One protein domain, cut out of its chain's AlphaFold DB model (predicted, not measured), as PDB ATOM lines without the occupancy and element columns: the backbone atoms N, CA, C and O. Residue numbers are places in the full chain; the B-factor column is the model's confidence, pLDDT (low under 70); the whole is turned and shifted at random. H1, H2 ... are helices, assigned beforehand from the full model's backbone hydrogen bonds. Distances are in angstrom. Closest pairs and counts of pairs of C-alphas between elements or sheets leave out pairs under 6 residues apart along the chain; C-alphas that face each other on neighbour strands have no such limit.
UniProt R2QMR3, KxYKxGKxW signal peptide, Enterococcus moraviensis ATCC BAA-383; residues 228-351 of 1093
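What this domain is: This is residues 228 to 351 of the 1093 residues of the protein "KxYKxGKxW signal peptide" of Enterococcus moraviensis ATCC BAA-383 (UniProt R2QMR3). What does the model look like? It is a long rod of nearly aligned helices: the three helices H2, H3 and H4 come together in an up-and-down bundle in the middle, H1 folds back along the far part of H2 at one end, and residues 334 to 351, most of them the last part of H4, stick out alone at the other end. What is it made of? The printed part has 124 residues with four named helices, H1, H2, H3 and H4 in chain order, and no named strand; its class is all helix. How is its size spread? It is extended, with a radius of gyration of the C-alphas of 24.8 A and spans of 95 by 26 by 16 A.

How they stand to each other: How does the first hairpin stand? H1, residues 232 to 244, and H2, residues 248 to 283, form a helical hairpin and touch, opposite ways at a shallow tilt of 20 degrees; H1 touches with residues 238 to 242 alone, and the closest C-alphas, of Ile 242 and Val 251, are 5.3 A apart. What else touches H2, the hub? H3, residues 288 to 302, forms a hairpin with it, opposite ways at a shallow tilt of 6 degrees, with the closest C-alphas, of Leu 281 and Lys 291, 5.9 A apart. H4, residues 308 to 348, touches H2 with residues 308 to 322 alone, the same way at a shallow tilt of 10 degrees, with the closest C-alphas, of Val 270 and Leu 312, 5.8 A apart. How do H3 and H4 stand, and what stays apart? They form a hairpin and touch, opposite ways at a shallow tilt of 10 degrees, with the closest C-alphas, of Ile 301 and Asp 311, 6.1 A apart; H1 is apart from H3 and from H4. What do the backbones show? In H1 every O i to N i+4 pair is within hydrogen-bond range; in H2 31 of 32 are, in H3 10 of 11 and in H4 36 of 37.

Where its parts are: Where does the first helix begin? H1 begins at C-alpha 232, at (214.893, 217.416, 146.483), and ends at residue 244. How long are the longer helices? H2 measures 52.5 A from C-alpha 248 to C-alpha 283, and H4 measures 59.6 A from C-alpha 308 to C-alpha 348, at (178.264, 158.475, 150.172). What lies between them? H3 runs from C-alpha 288, at (178.255, 194.035, 154.718), to C-alpha 302.

The domain as a whole: How large is it? The two C-alphas farthest apart, of Glu 246 and Lys 351, are 95.7 A apart. Is anything cut or long? The printed part has no cut, and its three links, H1 to H2, H2 to H3 and H3 to H4, are tight. Where is confidence low? The mean pLDDT of the printed part is 84.6, and residues 305 to 306 and 349 to 351 are under 70.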
ATOM      1  N   THR A 228     208.948 215.730 154.918       79.81
ATOM      2  CA  THR A 228     209.100 214.413 154.265       79.81
ATOM      3  C   THR A 228     208.711 214.378 152.779       79.81
ATOM      4  O   THR A 228     209.356 213.654 152.022       79.81
ATOM      5  N   TYR A 229     207.702 215.144 152.348       82.44
ATOM      6  CA  TYR A 229     207.013 214.917 151.067       82.44
ATOM      7  C   TYR A 229     207.381 215.890 149.936       82.44
ATOM      8  O   TYR A 229     206.967 215.680 148.800       82.44
ATOM      9  N   LEU A 230     208.199 216.913 150.209       82.56
ATOM     10  CA  LEU A 230     208.770 217.770 149.164       82.56
ATOM     11  C   LEU A 230     209.952 217.073 148.475       82.56
ATOM     12  O   LEU A 230     210.842 216.534 149.145       82.56
ATOM     13  N   SER A 231     210.015 217.137 147.142       82.38
ATOM     14  CA  SER A 231     211.150 216.606 146.381       82.38
ATOM     15  C   SER A 231     212.448 217.362 146.681       82.38
ATOM     16  O   SER A 231     212.451 218.493 147.169       82.38
ATOM     17  N   ALA A 232     213.591 216.764 146.330       77.81
ATOM     18  CA  ALA A 232     214.893 217.416 146.483       77.81
ATOM     19  C   ALA A 232     214.982 218.763 145.730       77.81
ATOM     20  O   ALA A 232     215.617 219.690 146.223       77.81
ATOM     21  N   ILE A 233     214.310 218.883 144.578       78.44
ATOM     22  CA  ILE A 233     214.281 220.108 143.764       78.44
ATOM     23  C   ILE A 233     213.421 221.182 144.441       78.44
ATOM     24  O   ILE A 233     213.822 222.339 144.521       78.44
ATOM     25  N   GLU A 234     212.259 220.815 144.985       84.19
ATOM     26  CA  GLU A 234     211.405 221.754 145.723       84.19
ATOM     27  C   GLU A 234     212.089 222.231 147.005       84.19
ATOM     28  O   GLU A 234     212.136 223.432 147.260       84.19
ATOM     29  N   LYS A 235     212.710 221.322 147.768       87.06
ATOM     30  CA  LYS A 235     213.501 221.675 148.956       87.06
ATOM     31  C   LYS A 235     214.634 222.642 148.638       87.06
ATOM     32  O   LYS A 235     214.845 223.579 149.409       87.06
ATOM     33  N   ASP A 236     215.336 222.460 147.520       86.81
ATOM     34  CA  ASP A 236     216.400 223.372 147.090       86.81
ATOM     35  C   ASP A 236     215.844 224.731 146.623       86.81
ATOM     36  O   ASP A 236     216.360 225.783 147.006       86.81
ATOM     37  N   ASN A 237     214.705 224.741 145.919       87.88
ATOM     38  CA  ASN A 237     213.980 225.963 145.553       87.88
ATOM     39  C   ASN A 237     213.524 226.764 146.788       87.88
ATOM     40  O   ASN A 237     213.761 227.972 146.864       87.88
ATOM     41  N   TYR A 238     212.911 226.120 147.789       92.50
ATOM     42  CA  TYR A 238     212.520 226.771 149.047       92.50
ATOM     43  C   TYR A 238     213.748 227.201 149.874       92.50
ATOM     44  O   TYR A 238     213.776 228.312 150.402       92.50
ATOM     45  N   THR A 239     214.814 226.397 149.912       92.62
ATOM     46  CA  THR A 239     216.104 226.750 150.542       92.62
ATOM     47  C   THR A 239     216.758 227.969 149.882       92.62
ATOM     48  O   THR A 239     217.315 228.835 150.570       92.62
ATOM     49  N   THR A 240     216.641 228.091 148.559       90.69
ATOM     50  CA  THR A 240     217.100 229.241 147.772       90.69
ATOM     51  C   THR A 240     216.238 230.476 148.041       90.69
ATOM     52  O   THR A 240     216.784 231.535 148.357       90.69
ATOM     53  N   LYS A 241     214.902 230.345 148.050       91.19
ATOM     54  CA  LYS A 241     213.982 231.416 148.481       91.19
ATOM     55  C   LYS A 241     214.329 231.931 149.893       91.19
ATOM     56  O   LYS A 241     214.475 233.137 150.071       91.19
ATOM     57  N   ILE A 242     214.545 231.044 150.875       91.12
ATOM     58  CA  ILE A 242     214.960 231.420 152.246       91.12
ATOM     59  C   ILE A 242     216.327 232.117 152.245       91.12
ATOM     60  O   ILE A 242     216.523 233.088 152.977       91.12
ATOM     61  N   THR A 243     217.276 231.660 151.425       89.62
ATOM     62  CA  THR A 243     218.596 232.303 151.296       89.62
ATOM     63  C   THR A 243     218.465 233.745 150.802       89.62
ATOM     64  O   THR A 243     219.105 234.634 151.366       89.62
ATOM     65  N   ASN A 244     217.573 233.993 149.841       88.25
ATOM     66  CA  ASN A 244     217.402 235.293 149.188       88.25
ATOM     67  C   ASN A 244     216.449 236.258 149.927       88.25
ATOM     68  O   ASN A 244     216.505 237.459 149.685       88.25
ATOM     69  N   ALA A 245     215.602 235.775 150.841       87.94
ATOM     70  CA  ALA A 245     214.634 236.595 151.578       87.94
ATOM     71  C   ALA A 245     215.293 237.718 152.412       87.94
ATOM     72  O   ALA A 245     216.168 237.450 153.235       87.94
ATOM     73  N   GLU A 246     214.873 238.975 152.248       82.31
ATOM     74  CA  GLU A 246     215.561 240.126 152.871       82.31
ATOM     75  C   GLU A 246     215.230 240.359 154.355       82.31
ATOM     76  O   GLU A 246     215.980 241.035 155.050       82.31
ATOM     77  N   ASN A 247     214.136 239.790 154.872       81.44
ATOM     78  CA  ASN A 247     213.702 239.976 156.261       81.44
ATOM     79  C   ASN A 247     213.008 238.721 156.828       81.44
ATOM     80  O   ASN A 247     212.755 237.751 156.109       81.44
ATOM     81  N   LYS A 248     212.691 238.739 158.131       84.25
ATOM     82  CA  LYS A 248     212.070 237.602 158.834       84.25
ATOM     83  C   LYS A 248     210.726 237.189 158.219       84.25
ATOM     84  O   LYS A 248     210.520 236.006 157.986       84.25
ATOM     85  N   GLN A 249     209.850 238.148 157.913       83.75
ATOM     86  CA  GLN A 249     208.512 237.883 157.368       83.75
ATOM     87  C   GLN A 249     208.575 237.231 155.976       83.75
ATOM     88  O   GLN A 249     207.776 236.350 155.667       83.75
ATOM     89  N   ALA A 250     209.554 237.619 155.155       86.31
ATOM     90  CA  ALA A 250     209.817 236.987 153.868       86.31
ATOM     91  C   ALA A 250     210.354 235.548 154.013       86.31
ATOM     92  O   ALA A 250     210.030 234.706 153.183       86.31
ATOM     93  N   VAL A 251     211.124 235.242 155.067       87.00
ATOM     94  CA  VAL A 251     211.506 233.853 155.394       87.00
ATOM     95  C   VAL A 251     210.289 233.054 155.866       87.00
ATOM     96  O   VAL A 251     210.064 231.959 155.362       87.00
ATOM     97  N   ASP A 252     209.498 233.602 156.793       89.19
ATOM     98  CA  ASP A 252     208.326 232.928 157.370       89.19
ATOM     99  C   ASP A 252     207.319 232.535 156.273       89.19
ATOM    100  O   ASP A 252     206.981 231.361 156.146       89.19
ATOM    101  N   LYS A 253     206.969 233.469 155.374       91.81
ATOM    102  CA  LYS A 253     206.074 233.212 154.229       91.81
ATOM    103  C   LYS A 253     206.557 232.072 153.321       91.81
ATOM    104  O   LYS A 253     205.743 231.347 152.760       91.81
ATOM    105  N   VAL A 254     207.869 231.913 153.147       92.25
ATOM    106  CA  VAL A 254     208.448 230.843 152.315       92.25
ATOM    107  C   VAL A 254     208.364 229.481 153.012       92.25
ATOM    108  O   VAL A 254     208.217 228.466 152.333       92.25
ATOM    109  N   VAL A 255     208.415 229.451 154.346       90.62
ATOM    110  CA  VAL A 255     208.169 228.237 155.141       90.62
ATOM    111  C   VAL A 255     206.681 227.885 155.136       90.62
ATOM    112  O   VAL A 255     206.355 226.718 154.939       90.62
ATOM    113  N   ASP A 256     205.788 228.871 155.244       91.12
ATOM    114  CA  ASP A 256     204.338 228.666 155.123       91.12
ATOM    115  C   ASP A 256     203.960 228.121 153.729       91.12
ATOM    116  O   ASP A 256     203.206 227.154 153.628       91.12
ATOM    117  N   GLU A 257     204.537 228.668 152.648       90.81
ATOM    118  CA  GLU A 257     204.376 228.150 151.275       90.81
ATOM    119  C   GLU A 257     204.859 226.696 151.126       90.81
ATOM    120  O   GLU A 257     204.271 225.930 150.362       90.81
ATOM    121  N   ALA A 258     205.937 226.312 151.815       89.56
ATOM    122  CA  ALA A 258     206.481 224.956 151.771       89.56
ATOM    123  C   ALA A 258     205.663 223.972 152.621       89.56
ATOM    124  O   ALA A 258     205.412 222.845 152.197       89.56
ATOM    125  N   GLN A 259     205.201 224.407 153.796       88.62
ATOM    126  CA  GLN A 259     204.334 223.619 154.668       88.62
ATOM    127  C   GLN A 259     202.975 223.375 154.007       88.62
ATOM    128  O   GLN A 259     202.463 222.262 154.085       88.62
ATOM    129  N   ALA A 260     202.418 224.375 153.315       85.50
ATOM    130  CA  ALA A 260     201.195 224.223 152.533       85.50
ATOM    131  C   ALA A 260     201.360 223.173 151.421       85.50
ATOM    132  O   ALA A 260     200.556 222.249 151.354       85.50
ATOM    133  N   ALA A 261     202.433 223.246 150.623       85.00
ATOM    134  CA  ALA A 261     202.708 222.268 149.566       85.00
ATOM    135  C   ALA A 261     202.949 220.844 150.115       85.00
ATOM    136  O   ALA A 261     202.395 219.874 149.601       85.00
ATOM    137  N   ASN A 262     203.712 220.703 151.208       84.50
ATOM    138  CA  ASN A 262     203.905 219.413 151.884       84.50
ATOM    139  C   ASN A 262     202.571 218.843 152.408       84.50
ATOM    140  O   ASN A 262     202.340 217.637 152.324       84.50
ATOM    141  N   ASN A 263     201.687 219.702 152.926       82.94
ATOM    142  CA  ASN A 263     200.363 219.309 153.411       82.94
ATOM    143  C   ASN A 263     199.398 218.950 152.268       82.94
ATOM    144  O   ASN A 263     198.606 218.029 152.424       82.94
ATOM    145  N   GLU A 264     199.477 219.618 151.116       84.38
ATOM    146  CA  GLU A 264     198.664 219.309 149.930       84.38
ATOM    147  C   GLU A 264     198.966 217.897 149.398       84.38
ATOM    148  O   GLU A 264     198.046 217.097 149.203       84.38
ATOM    149  N   VAL A 265     200.253 217.544 149.278       81.44
ATOM    150  CA  VAL A 265     200.692 216.179 148.927       81.44
ATOM    151  C   VAL A 265     200.209 215.160 149.966       81.44
ATOM    152  O   VAL A 265     199.677 214.110 149.603       81.44
ATOM    153  N   LEU A 266     200.330 215.478 151.258       81.56
ATOM    154  CA  LEU A 266     199.833 214.643 152.357       81.56
ATOM    155  C   LEU A 266     198.313 214.404 152.291       81.56
ATOM    156  O   LEU A 266     197.868 213.267 152.454       81.56
ATOM    157  N   THR A 267     197.508 215.437 152.020       83.06
ATOM    158  CA  THR A 267     196.049 215.304 151.864       83.06
ATOM    159  C   THR A 267     195.701 214.462 150.637       83.06
ATOM    160  O   THR A 267     194.767 213.656 150.700       83.06
ATOM    161  N   GLY A 268     196.469 214.576 149.548       82.31
ATOM    162  CA  GLY A 268     196.381 213.669 148.402       82.31
ATOM    163  C   GLY A 268     196.587 212.208 148.815       82.31
ATOM    164  O   GLY A 268     195.717 211.372 148.568       82.31
ATOM    165  N   LEU A 269     197.678 211.921 149.534       82.56
ATOM    166  CA  LEU A 269     198.011 210.578 150.024       82.56
ATOM    167  C   LEU A 269     196.954 210.006 150.986       82.56
ATOM    168  O   LEU A 269     196.638 208.823 150.894       82.56
ATOM    169  N   VAL A 270     196.366 210.813 151.879       85.62
ATOM    170  CA  VAL A 270     195.266 210.364 152.761       85.62
ATOM    171  C   VAL A 270     194.017 209.996 151.962       85.62
ATOM    172  O   VAL A 270     193.419 208.951 152.218       85.62
ATOM    173  N   ASN A 271     193.631 210.807 150.975       85.62
ATOM    174  CA  ASN A 271     192.451 210.528 150.154       85.62
ATOM    175  C   ASN A 271     192.660 209.322 149.225       85.62
ATOM    176  O   ASN A 271     191.747 208.510 149.058       85.62
ATOM    177  N   GLU A 272     193.864 209.156 148.676       85.88
ATOM    178  CA  GLU A 272     194.237 207.968 147.911       85.88
ATOM    179  C   GLU A 272     194.223 206.709 148.786       85.88
ATOM    180  O   GLU A 272     193.580 205.723 148.422       85.88
ATOM    181  N   LYS A 273     194.829 206.759 149.980       86.56
ATOM    182  CA  LYS A 273     194.840 205.625 150.912       86.56
ATOM    183  C   LYS A 273     193.442 205.273 151.422       86.56
ATOM    184  O   LYS A 273     193.129 204.094 151.562       86.56
ATOM    185  N   ALA A 274     192.580 206.262 151.653       87.25
ATOM    186  CA  ALA A 274     191.174 206.030 151.974       87.25
ATOM    187  C   ALA A 274     190.451 205.294 150.829       87.25
ATOM    188  O   ALA A 274     189.793 204.284 151.079       87.25
ATOM    189  N   ARG A 275     190.640 205.734 149.575       88.25
ATOM    190  CA  ARG A 275     190.071 205.087 148.380       88.25
ATOM    191  C   ARG A 275     190.560 203.645 148.204       88.25
ATOM    192  O   ARG A 275     189.738 202.769 147.961       88.25
ATOM    193  N   GLU A 276     191.860 203.380 148.365       87.25
ATOM    194  CA  GLU A 276     192.404 202.011 148.313       87.25
ATOM    195  C   GLU A 276     191.716 201.082 149.326       87.25
ATOM    196  O   GLU A 276     191.452 199.918 149.031       87.25
ATOM    197  N   LEU A 277     191.423 201.581 150.532       90.25
ATOM    198  CA  LEU A 277     190.778 200.792 151.581       90.25
ATOM    199  C   LEU A 277     189.270 200.640 151.356       90.25
ATOM    200  O   LEU A 277     188.727 199.574 151.638       90.25
ATOM    201  N   GLU A 278     188.602 201.647 150.791       88.00
ATOM    202  CA  GLU A 278     187.224 201.537 150.296       88.00
ATOM    203  C   GLU A 278     187.115 200.456 149.198       88.00
ATOM    204  O   GLU A 278     186.229 199.603 149.265       88.00
ATOM    205  N   GLU A 279     188.051 200.414 148.246       85.56
ATOM    206  CA  GLU A 279     188.114 199.400 147.180       85.56
ATOM    207  C   GLU A 279     188.475 198.000 147.709       85.56
ATOM    208  O   GLU A 279     187.822 197.006 147.385       85.56
ATOM    209  N   LYS A 280     189.448 197.908 148.622       86.31
ATOM    210  CA  LYS A 280     189.789 196.664 149.334       86.31
ATOM    211  C   LYS A 280     188.583 196.088 150.085       86.31
ATOM    212  O   LYS A 280     188.412 194.870 150.133       86.31
ATOM    213  N   LEU A 281     187.726 196.944 150.648       84.56
ATOM    214  CA  LEU A 281     186.489 196.530 151.309       84.56
ATOM    215  C   LEU A 281     185.425 196.052 150.322       84.56
ATOM    216  O   LEU A 281     184.841 194.996 150.571       84.56
ATOM    217  N   THR A 282     185.168 196.766 149.219       79.94
ATOM    218  CA  THR A 282     184.150 196.334 148.241       79.94
ATOM    219  C   THR A 282     184.499 194.970 147.647       79.94
ATOM    220  O   THR A 282     183.629 194.094 147.636       79.94
ATOM    221  N   LEU A 283     185.768 194.757 147.278       76.19
ATOM    222  CA  LEU A 283     186.298 193.503 146.728       76.19
ATOM    223  C   LEU A 283     186.375 192.342 147.743       76.19
ATOM    224  O   LEU A 283     186.433 191.180 147.341       76.19
ATOM    225  N   SER A 284     186.374 192.618 149.052       79.06
ATOM    226  CA  SER A 284     186.462 191.573 150.086       79.06
ATOM    227  C   SER A 284     185.184 190.723 150.219       79.06
ATOM    228  O   SER A 284     184.066 191.215 150.034       79.06
ATOM    229  N   SER A 285     185.327 189.460 150.652       78.88
ATOM    230  CA  SER A 285     184.190 188.574 150.979       78.88
ATOM    231  C   SER A 285     183.555 188.837 152.356       78.88
ATOM    232  O   SER A 285     182.734 188.046 152.819       78.88
ATOM    233  N   LEU A 286     183.923 189.936 153.026       80.69
ATOM    234  CA  LEU A 286     183.400 190.295 154.346       80.69
ATOM    235  C   LEU A 286     181.883 190.531 154.321       80.69
ATOM    236  O   LEU A 286     181.326 191.018 153.340       80.69
ATOM    237  N   ALA A 287     181.215 190.258 155.442       84.69
ATOM    238  CA  ALA A 287     179.810 190.611 155.607       84.69
ATOM    239  C   ALA A 287     179.611 192.140 155.562       84.69
ATOM    240  O   ALA A 287     180.409 192.895 156.120       84.69
ATOM    241  N   GLU A 288     178.519 192.603 154.950       84.00
ATOM    242  CA  GLU A 288     178.255 194.035 154.718       84.00
ATOM    243  C   GLU A 288     178.241 194.881 156.004       84.00
ATOM    244  O   GLU A 288     178.684 196.026 156.003       84.00
ATOM    245  N   ASN A 289     177.832 194.314 157.145       84.75
ATOM    246  CA  ASN A 289     177.896 195.003 158.440       84.75
ATOM    247  C   ASN A 289     179.335 195.200 158.962       84.75
ATOM    248  O   ASN A 289     179.568 196.079 159.785       84.75
ATOM    249  N   ILE A 290     180.294 194.383 158.513       85.25
ATOM    250  CA  ILE A 290     181.724 194.543 158.810       85.25
ATOM    251  C   ILE A 290     182.319 195.583 157.857       85.25
ATOM    252  O   ILE A 290     183.008 196.494 158.318       85.25
ATOM    253  N   LYS A 291     181.985 195.509 156.557       87.38
ATOM    254  CA  LYS A 291     182.386 196.522 155.565       87.38
ATOM    255  C   LYS A 291     181.943 197.921 155.992       87.38
ATOM    256  O   LYS A 291     182.784 198.803 156.124       87.38
ATOM    257  N   ALA A 292     180.661 198.092 156.322       88.75
ATOM    258  CA  ALA A 292     180.092 199.369 156.752       88.75
ATOM    259  C   ALA A 292     180.802 199.980 157.976       88.75
ATOM    260  O   ALA A 292     180.971 201.198 158.031       88.75
ATOM    261  N   ASN A 293     181.263 199.160 158.929       90.81
ATOM    262  CA  ASN A 293     182.024 199.644 160.084       90.81
ATOM    263  C   ASN A 293     183.398 200.195 159.673       90.81
ATOM    264  O   ASN A 293     183.750 201.299 160.082       90.81
ATOM    265  N   PHE A 294     184.153 199.475 158.837       94.62
ATOM    266  CA  PHE A 294     185.445 199.967 158.350       94.62
ATOM    267  C   PHE A 294     185.287 201.185 157.429       94.62
ATOM    268  O   PHE A 294     186.003 202.166 157.601       94.62
ATOM    269  N   THR A 295     184.311 201.179 156.514       92.19
ATOM    270  CA  THR A 295     183.981 202.338 155.666       92.19
ATOM    271  C   THR A 295     183.633 203.566 156.506       92.19
ATOM    272  O   THR A 295     184.065 204.668 156.173       92.19
ATOM    273  N   LYS A 296     182.912 203.400 157.622       93.62
ATOM    274  CA  LYS A 296     182.643 204.494 158.561       93.62
ATOM    275  C   LYS A 296     183.944 205.057 159.150       93.62
ATOM    276  O   LYS A 296     184.155 206.261 159.055       93.62
ATOM    277  N   SER A 297     184.834 204.213 159.676       91.81
ATOM    278  CA  SER A 297     186.110 204.671 160.251       91.81
ATOM    279  C   SER A 297     187.064 205.296 159.225       91.81
ATOM    280  O   SER A 297     187.759 206.250 159.556       91.81
ATOM    281  N   ILE A 298     187.069 204.821 157.973       92.06
ATOM    282  CA  ILE A 298     187.843 205.440 156.882       92.06
ATOM    283  C   ILE A 298     187.339 206.864 156.609       92.06
ATOM    284  O   ILE A 298     188.146 207.791 156.552       92.06
ATOM    285  N   ASN A 299     186.018 207.059 156.501       89.75
ATOM    286  CA  ASN A 299     185.448 208.392 156.286       89.75
ATOM    287  C   ASN A 299     185.660 209.314 157.503       89.75
ATOM    288  O   ASN A 299     186.032 210.466 157.323       89.75
ATOM    289  N   GLU A 300     185.566 208.807 158.737       89.62
ATOM    290  CA  GLU A 300     185.836 209.597 159.956       89.62
ATOM    291  C   GLU A 300     187.278 210.143 160.045       89.62
ATOM    292  O   GLU A 300     187.503 211.168 160.689       89.62
ATOM    293  N   ILE A 301     188.250 209.508 159.379       87.00
ATOM    294  CA  ILE A 301     189.627 210.021 159.246       87.00
ATOM    295  C   ILE A 301     189.735 210.991 158.055       87.00
ATOM    296  O   ILE A 301     190.291 212.084 158.179       87.00
ATOM    297  N   LYS A 302     189.164 210.603 156.910       82.56
ATOM    298  CA  LYS A 302     189.133 211.352 155.640       82.56
ATOM    299  C   LYS A 302     188.462 212.725 155.761       82.56
ATOM    300  O   LYS A 302     188.922 213.670 155.127       82.56
ATOM    301  N   ASP A 303     187.431 212.839 156.597       79.69
ATOM    302  CA  ASP A 303     186.677 214.074 156.855       79.69
ATOM    303  C   ASP A 303     187.348 214.987 157.903       79.69
ATOM    304  O   ASP A 303     186.949 216.140 158.063       79.69
ATOM    305  N   LYS A 304     188.353 214.481 158.635       80.75
ATOM    306  CA  LYS A 304     188.985 215.162 159.778       80.75
ATOM    307  C   LYS A 304     190.205 215.993 159.377       80.75
ATOM    308  O   LYS A 304     190.232 217.182 159.659       80.75
ATOM    309  N   GLN A 305     191.208 215.376 158.743       67.00
ATOM    310  CA  GLN A 305     192.426 215.998 158.170       67.00
ATOM    311  C   GLN A 305     193.269 216.944 159.072       67.00
ATOM    312  O   GLN A 305     194.291 217.460 158.621       67.00
ATOM    313  N   ASP A 306     192.920 217.143 160.350       62.56
ATOM    314  CA  ASP A 306     193.638 218.009 161.303       62.56
ATOM    315  C   ASP A 306     195.130 217.653 161.480       62.56
ATOM    316  O   ASP A 306     195.919 218.489 161.935       62.56
ATOM    317  N   LYS A 307     195.519 216.391 161.232       73.00
ATOM    318  CA  LYS A 307     196.864 215.856 161.509       73.00
ATOM    319  C   LYS A 307     197.252 214.799 160.481       73.00
ATOM    320  O   LYS A 307     197.481 213.643 160.828       73.00
ATOM    321  N   ILE A 308     197.373 215.232 159.234       72.12
ATOM    322  CA  ILE A 308     197.461 214.380 158.042       72.12
ATOM    323  C   ILE A 308     198.518 213.246 158.146       72.12
ATOM    324  O   ILE A 308     198.230 212.108 157.780       72.12
ATOM    325  N   ASP A 309     199.696 213.497 158.739       72.06
ATOM    326  CA  ASP A 309     200.715 212.458 159.027       72.06
ATOM    327  C   ASP A 309     200.222 211.343 159.975       72.06
ATOM    328  O   ASP A 309     200.561 210.171 159.812       72.06
ATOM    329  N   ALA A 310     199.434 211.693 160.995       81.25
ATOM    330  CA  ALA A 310     198.846 210.738 161.934       81.25
ATOM    331  C   ALA A 310     197.617 210.041 161.331       81.25
ATOM    332  O   ALA A 310     197.423 208.847 161.552       81.25
ATOM    333  N   ASP A 311     196.840 210.767 160.526       83.94
ATOM    334  CA  ASP A 311     195.685 210.243 159.795       83.94
ATOM    335  C   ASP A 311     196.119 209.127 158.805       83.94
ATOM    336  O   ASP A 311     195.460 208.088 158.712       83.94
ATOM    337  N   LEU A 312     197.301 209.242 158.172       83.00
ATOM    338  CA  LEU A 312     197.930 208.149 157.401       83.00
ATOM    339  C   LEU A 312     198.254 206.902 158.243       83.00
ATOM    340  O   LEU A 312     198.077 205.776 157.771       83.00
ATOM    341  N   VAL A 313     198.736 207.072 159.479       84.75
ATOM    342  CA  VAL A 313     199.051 205.950 160.389       84.75
ATOM    343  C   VAL A 313     197.773 205.263 160.883       84.75
ATOM    344  O   VAL A 313     197.744 204.038 161.044       84.75
ATOM    345  N   GLU A 314     196.695 206.021 161.071       87.75
ATOM    346  CA  GLU A 314     195.383 205.488 161.446       87.75
ATOM    347  C   GLU A 314     194.769 204.673 160.286       87.75
ATOM    348  O   GLU A 314     194.367 203.525 160.491       87.75
ATOM    349  N   LEU A 315     194.845 205.164 159.039       89.25
ATOM    350  CA  LEU A 315     194.473 204.391 157.841       89.25
ATOM    351  C   LEU A 315     195.352 203.142 157.639       89.25
ATOM    352  O   LEU A 315     194.841 202.077 157.290       89.25
ATOM    353  N   ALA A 316     196.661 203.219 157.898       86.31
ATOM    354  CA  ALA A 316     197.543 202.048 157.850       86.31
ATOM    355  C   ALA A 316     197.164 200.984 158.901       86.31
ATOM    356  O   ALA A 316     197.255 199.785 158.628       86.31
ATOM    357  N   THR A 317     196.681 201.413 160.071       90.38
ATOM    358  CA  THR A 317     196.161 200.515 161.114       90.38
ATOM    359  C   THR A 317     194.866 199.843 160.651       90.38
ATOM    360  O   THR A 317     194.779 198.615 160.672       90.38
ATOM    361  N   ILE A 318     193.914 200.616 160.108       91.12
ATOM    362  CA  ILE A 318     192.676 200.084 159.511       91.12
ATOM    363  C   ILE A 318     192.981 199.075 158.395       91.12
ATOM    364  O   ILE A 318     192.341 198.028 158.341       91.12
ATOM    365  N   SER A 319     193.990 199.317 157.549       89.50
ATOM    366  CA  SER A 319     194.415 198.342 156.532       89.50
ATOM    367  C   SER A 319     194.729 196.969 157.132       89.50
ATOM    368  O   SER A 319     194.293 195.961 156.573       89.50
ATOM    369  N   SER A 320     195.453 196.932 158.258       86.19
ATOM    370  CA  SER A 320     195.820 195.690 158.948       86.19
ATOM    371  C   SER A 320     194.631 195.018 159.636       86.19
ATOM    372  O   SER A 320     194.592 193.788 159.696       86.19
ATOM    373  N   ASP A 321     193.668 195.783 160.155       88.81
ATOM    374  CA  ASP A 321     192.450 195.209 160.743       88.81
ATOM    375  C   ASP A 321     191.500 194.662 159.665       88.81
ATOM    376  O   ASP A 321     190.869 193.626 159.879       88.81
ATOM    377  N   ILE A 322     191.467 195.278 158.476       86.38
ATOM    378  CA  ILE A 322     190.789 194.736 157.291       86.38
ATOM    379  C   ILE A 322     191.449 193.421 156.849       86.38
ATOM    380  O   ILE A 322     190.747 192.429 156.668       86.38
ATOM    381  N   ASP A 323     192.783 193.377 156.724       81.62
ATOM    382  CA  ASP A 323     193.513 192.147 156.354       81.62
ATOM    383  C   ASP A 323     193.243 191.006 157.344       81.62
ATOM    384  O   ASP A 323     192.983 189.867 156.950       81.62
ATOM    385  N   LYS A 324     193.241 191.326 158.641       82.31
ATOM    386  CA  LYS A 324     192.917 190.376 159.704       82.31
ATOM    387  C   LYS A 324     191.471 189.885 159.611       82.31
ATOM    388  O   LYS A 324     191.247 188.679 159.668       82.31
ATOM    389  N   ALA A 325     190.500 190.781 159.425       81.69
ATOM    390  CA  ALA A 325     189.095 190.407 159.275       81.69
ATOM    391  C   ALA A 325     188.871 189.490 158.057       81.69
ATOM    392  O   ALA A 325     188.096 188.536 158.141       81.69
ATOM    393  N   ILE A 326     189.571 189.745 156.944       79.06
ATOM    394  CA  ILE A 326     189.546 188.884 155.754       79.06
ATOM    395  C   ILE A 326     190.105 187.497 156.097       79.06
ATOM    396  O   ILE A 326     189.437 186.499 155.834       79.06
ATOM    397  N   ALA A 327     191.275 187.419 156.739       74.62
ATOM    398  CA  ALA A 327     191.897 186.152 157.127       74.62
ATOM    399  C   ALA A 327     191.040 185.330 158.115       74.62
ATOM    400  O   ALA A 327     190.910 184.109 157.957       74.62
ATOM    401  N   ASP A 328     190.412 185.987 159.096       76.38
ATOM    402  CA  ASP A 328     189.481 185.361 160.043       76.38
ATOM    403  C   ASP A 328     188.239 184.808 159.307       76.38
ATOM    404  O   ASP A 328     187.834 183.663 159.536       76.38
ATOM    405  N   ASN A 329     187.677 185.565 158.353       79.94
ATOM    406  CA  ASN A 329     186.539 185.120 157.543       79.94
ATOM    407  C   ASN A 329     186.899 183.948 156.606       79.94
ATOM    408  O   ASN A 329     186.200 182.933 156.593       79.94
ATOM    409  N   THR A 330     188.027 184.015 155.887       76.31
ATOM    410  CA  THR A 330     188.517 182.900 155.051       76.31
ATOM    411  C   THR A 330     188.737 181.626 155.876       76.31
ATOM    412  O   THR A 330     188.416 180.528 155.418       76.31
ATOM    413  N   SER A 331     189.214 181.756 157.118       76.94
ATOM    414  CA  SER A 331     189.402 180.626 158.041       76.94
ATOM    415  C   SER A 331     188.073 179.983 158.468       76.94
ATOM    416  O   SER A 331     187.979 178.753 158.575       76.94
ATOM    417  N   ALA A 332     187.027 180.790 158.671       77.44
ATOM    418  CA  ALA A 332     185.678 180.306 158.960       77.44
ATOM    419  C   ALA A 332     185.040 179.614 157.739       77.44
ATOM    420  O   ALA A 332     184.544 178.491 157.861       77.44
ATOM    421  N   GLU A 333     185.119 180.228 156.554       80.38
ATOM    422  CA  GLU A 333     184.620 179.656 155.294       80.38
ATOM    423  C   GLU A 333     185.303 178.319 154.952       80.38
ATOM    424  O   GLU A 333     184.629 177.345 154.608       80.38
ATOM    425  N   LEU A 334     186.631 178.240 155.102       82.81
ATOM    426  CA  LEU A 334     187.400 177.006 154.922       82.81
ATOM    427  C   LEU A 334     186.930 175.909 155.884       82.81
ATOM    428  O   LEU A 334     186.747 174.759 155.483       82.81
ATOM    429  N   SER A 335     186.703 176.257 157.153       84.44
ATOM    430  CA  SER A 335     186.220 175.314 158.167       84.44
ATOM    431  C   SER A 335     184.813 174.796 157.847       84.44
ATOM    432  O   SER A 335     184.539 173.607 158.022       84.44
ATOM    433  N   ALA A 336     183.933 175.654 157.320       87.31
ATOM    434  CA  ALA A 336     182.606 175.261 156.856       87.31
ATOM    435  C   ALA A 336     182.677 174.297 155.656       87.31
ATOM    436  O   ALA A 336     182.077 173.223 155.708       87.31
ATOM    437  N   GLN A 337     183.472 174.618 154.626       89.62
ATOM    438  CA  GLN A 337     183.641 173.757 153.447       89.62
ATOM    439  C   GLN A 337     184.273 172.404 153.816       89.62
ATOM    440  O   GLN A 337     183.814 171.366 153.344       89.62
ATOM    441  N   LYS A 338     185.264 172.372 154.724       91.75
ATOM    442  CA  LYS A 338     185.818 171.111 155.252       91.75
ATOM    443  C   LYS A 338     184.744 170.230 155.886       91.75
ATOM    444  O   LYS A 338     184.729 169.022 155.654       91.75
ATOM    445  N   ASN A 339     183.859 170.814 156.691       91.50
ATOM    446  CA  ASN A 339     182.801 170.067 157.367       91.50
ATOM    447  C   ASN A 339     181.744 169.549 156.381       91.50
ATOM    448  O   ASN A 339     181.353 168.386 156.483       91.50
ATOM    449  N   ASP A 340     181.340 170.359 155.399       91.62
ATOM    450  CA  ASP A 340     180.402 169.938 154.356       91.62
ATOM    451  C   ASP A 340     180.978 168.814 153.478       91.62
ATOM    452  O   ASP A 340     180.367 167.754 153.356       91.62
ATOM    453  N   VAL A 341     182.208 168.958 152.969       92.31
ATOM    454  CA  VAL A 341     182.855 167.912 152.158       92.31
ATOM    455  C   VAL A 341     183.013 166.610 152.954       92.31
ATOM    456  O   VAL A 341     182.719 165.533 152.433       92.31
ATOM    457  N   LYS A 342     183.378 166.665 154.246       93.75
ATOM    458  CA  LYS A 342     183.379 165.467 155.111       93.75
ATOM    459  C   LYS A 342     181.986 164.856 155.275       93.75
ATOM    460  O   LYS A 342     181.885 163.627 155.310       93.75
ATOM    461  N   ALA A 343     180.927 165.661 155.364       91.19
ATOM    462  CA  ALA A 343     179.551 165.173 155.435       91.19
ATOM    463  C   ALA A 343     179.117 164.501 154.119       91.19
ATOM    464  O   ALA A 343     178.563 163.402 154.164       91.19
ATOM    465  N   GLN A 344     179.449 165.083 152.959       89.50
ATOM    466  CA  GLN A 344     179.222 164.475 151.640       89.50
ATOM    467  C   GLN A 344     179.941 163.118 151.510       89.50
ATOM    468  O   GLN A 344     179.304 162.114 151.182       89.50
ATOM    469  N   ILE A 345     181.234 163.059 151.864       90.44
ATOM    470  CA  ILE A 345     182.039 161.823 151.902       90.44
ATOM    471  C   ILE A 345     181.385 160.765 152.811       90.44
ATOM    472  O   ILE A 345     181.254 159.602 152.432       90.44
ATOM    473  N   THR A 346     180.936 161.166 154.006       88.25
ATOM    474  CA  THR A 346     180.318 160.250 154.984       88.25
ATOM    475  C   THR A 346     178.984 159.701 154.481       88.25
ATOM    476  O   THR A 346     178.733 158.506 154.599       88.25
ATOM    477  N   LYS A 347     178.147 160.544 153.869       84.75
ATOM    478  CA  LYS A 347     176.843 160.154 153.313       84.75
ATOM    479  C   LYS A 347     176.976 159.197 152.126       84.75
ATOM    480  O   LYS A 347     176.181 158.273 151.982       84.75
ATOM    481  N   ALA A 348     177.985 159.389 151.278       74.56
ATOM    482  CA  ALA A 348     178.264 158.475 150.172       74.56
ATOM    483  C   ALA A 348     178.794 157.104 150.649       74.56
ATOM    484  O   ALA A 348     178.544 156.095 149.992       74.56
ATOM    485  N   ALA A 349     179.444 157.034 151.818       66.12
ATOM    486  CA  ALA A 349     179.957 155.787 152.391       66.12
ATOM    487  C   ALA A 349     178.880 154.742 152.739       66.12
ATOM    488  O   ALA A 349     179.197 153.562 152.866       66.12
ATOM    489  N   GLU A 350     177.613 155.147 152.863       66.00
ATOM    490  CA  GLU A 350     176.475 154.238 153.077       66.00
ATOM    491  C   GLU A 350     176.241 153.281 151.891       66.00
ATOM    492  O   GLU A 350     175.477 152.322 152.008       66.00
ATOM    493  N   LYS A 351     176.896 153.522 150.745       63.28
ATOM    494  CA  LYS A 351     176.833 152.673 149.554       63.28
ATOM    495  C   LYS A 351     178.235 152.285 149.089       63.28
ATOM    496  O   LYS A 351     178.994 153.114 148.604       63.28
TER     497      LYS A 351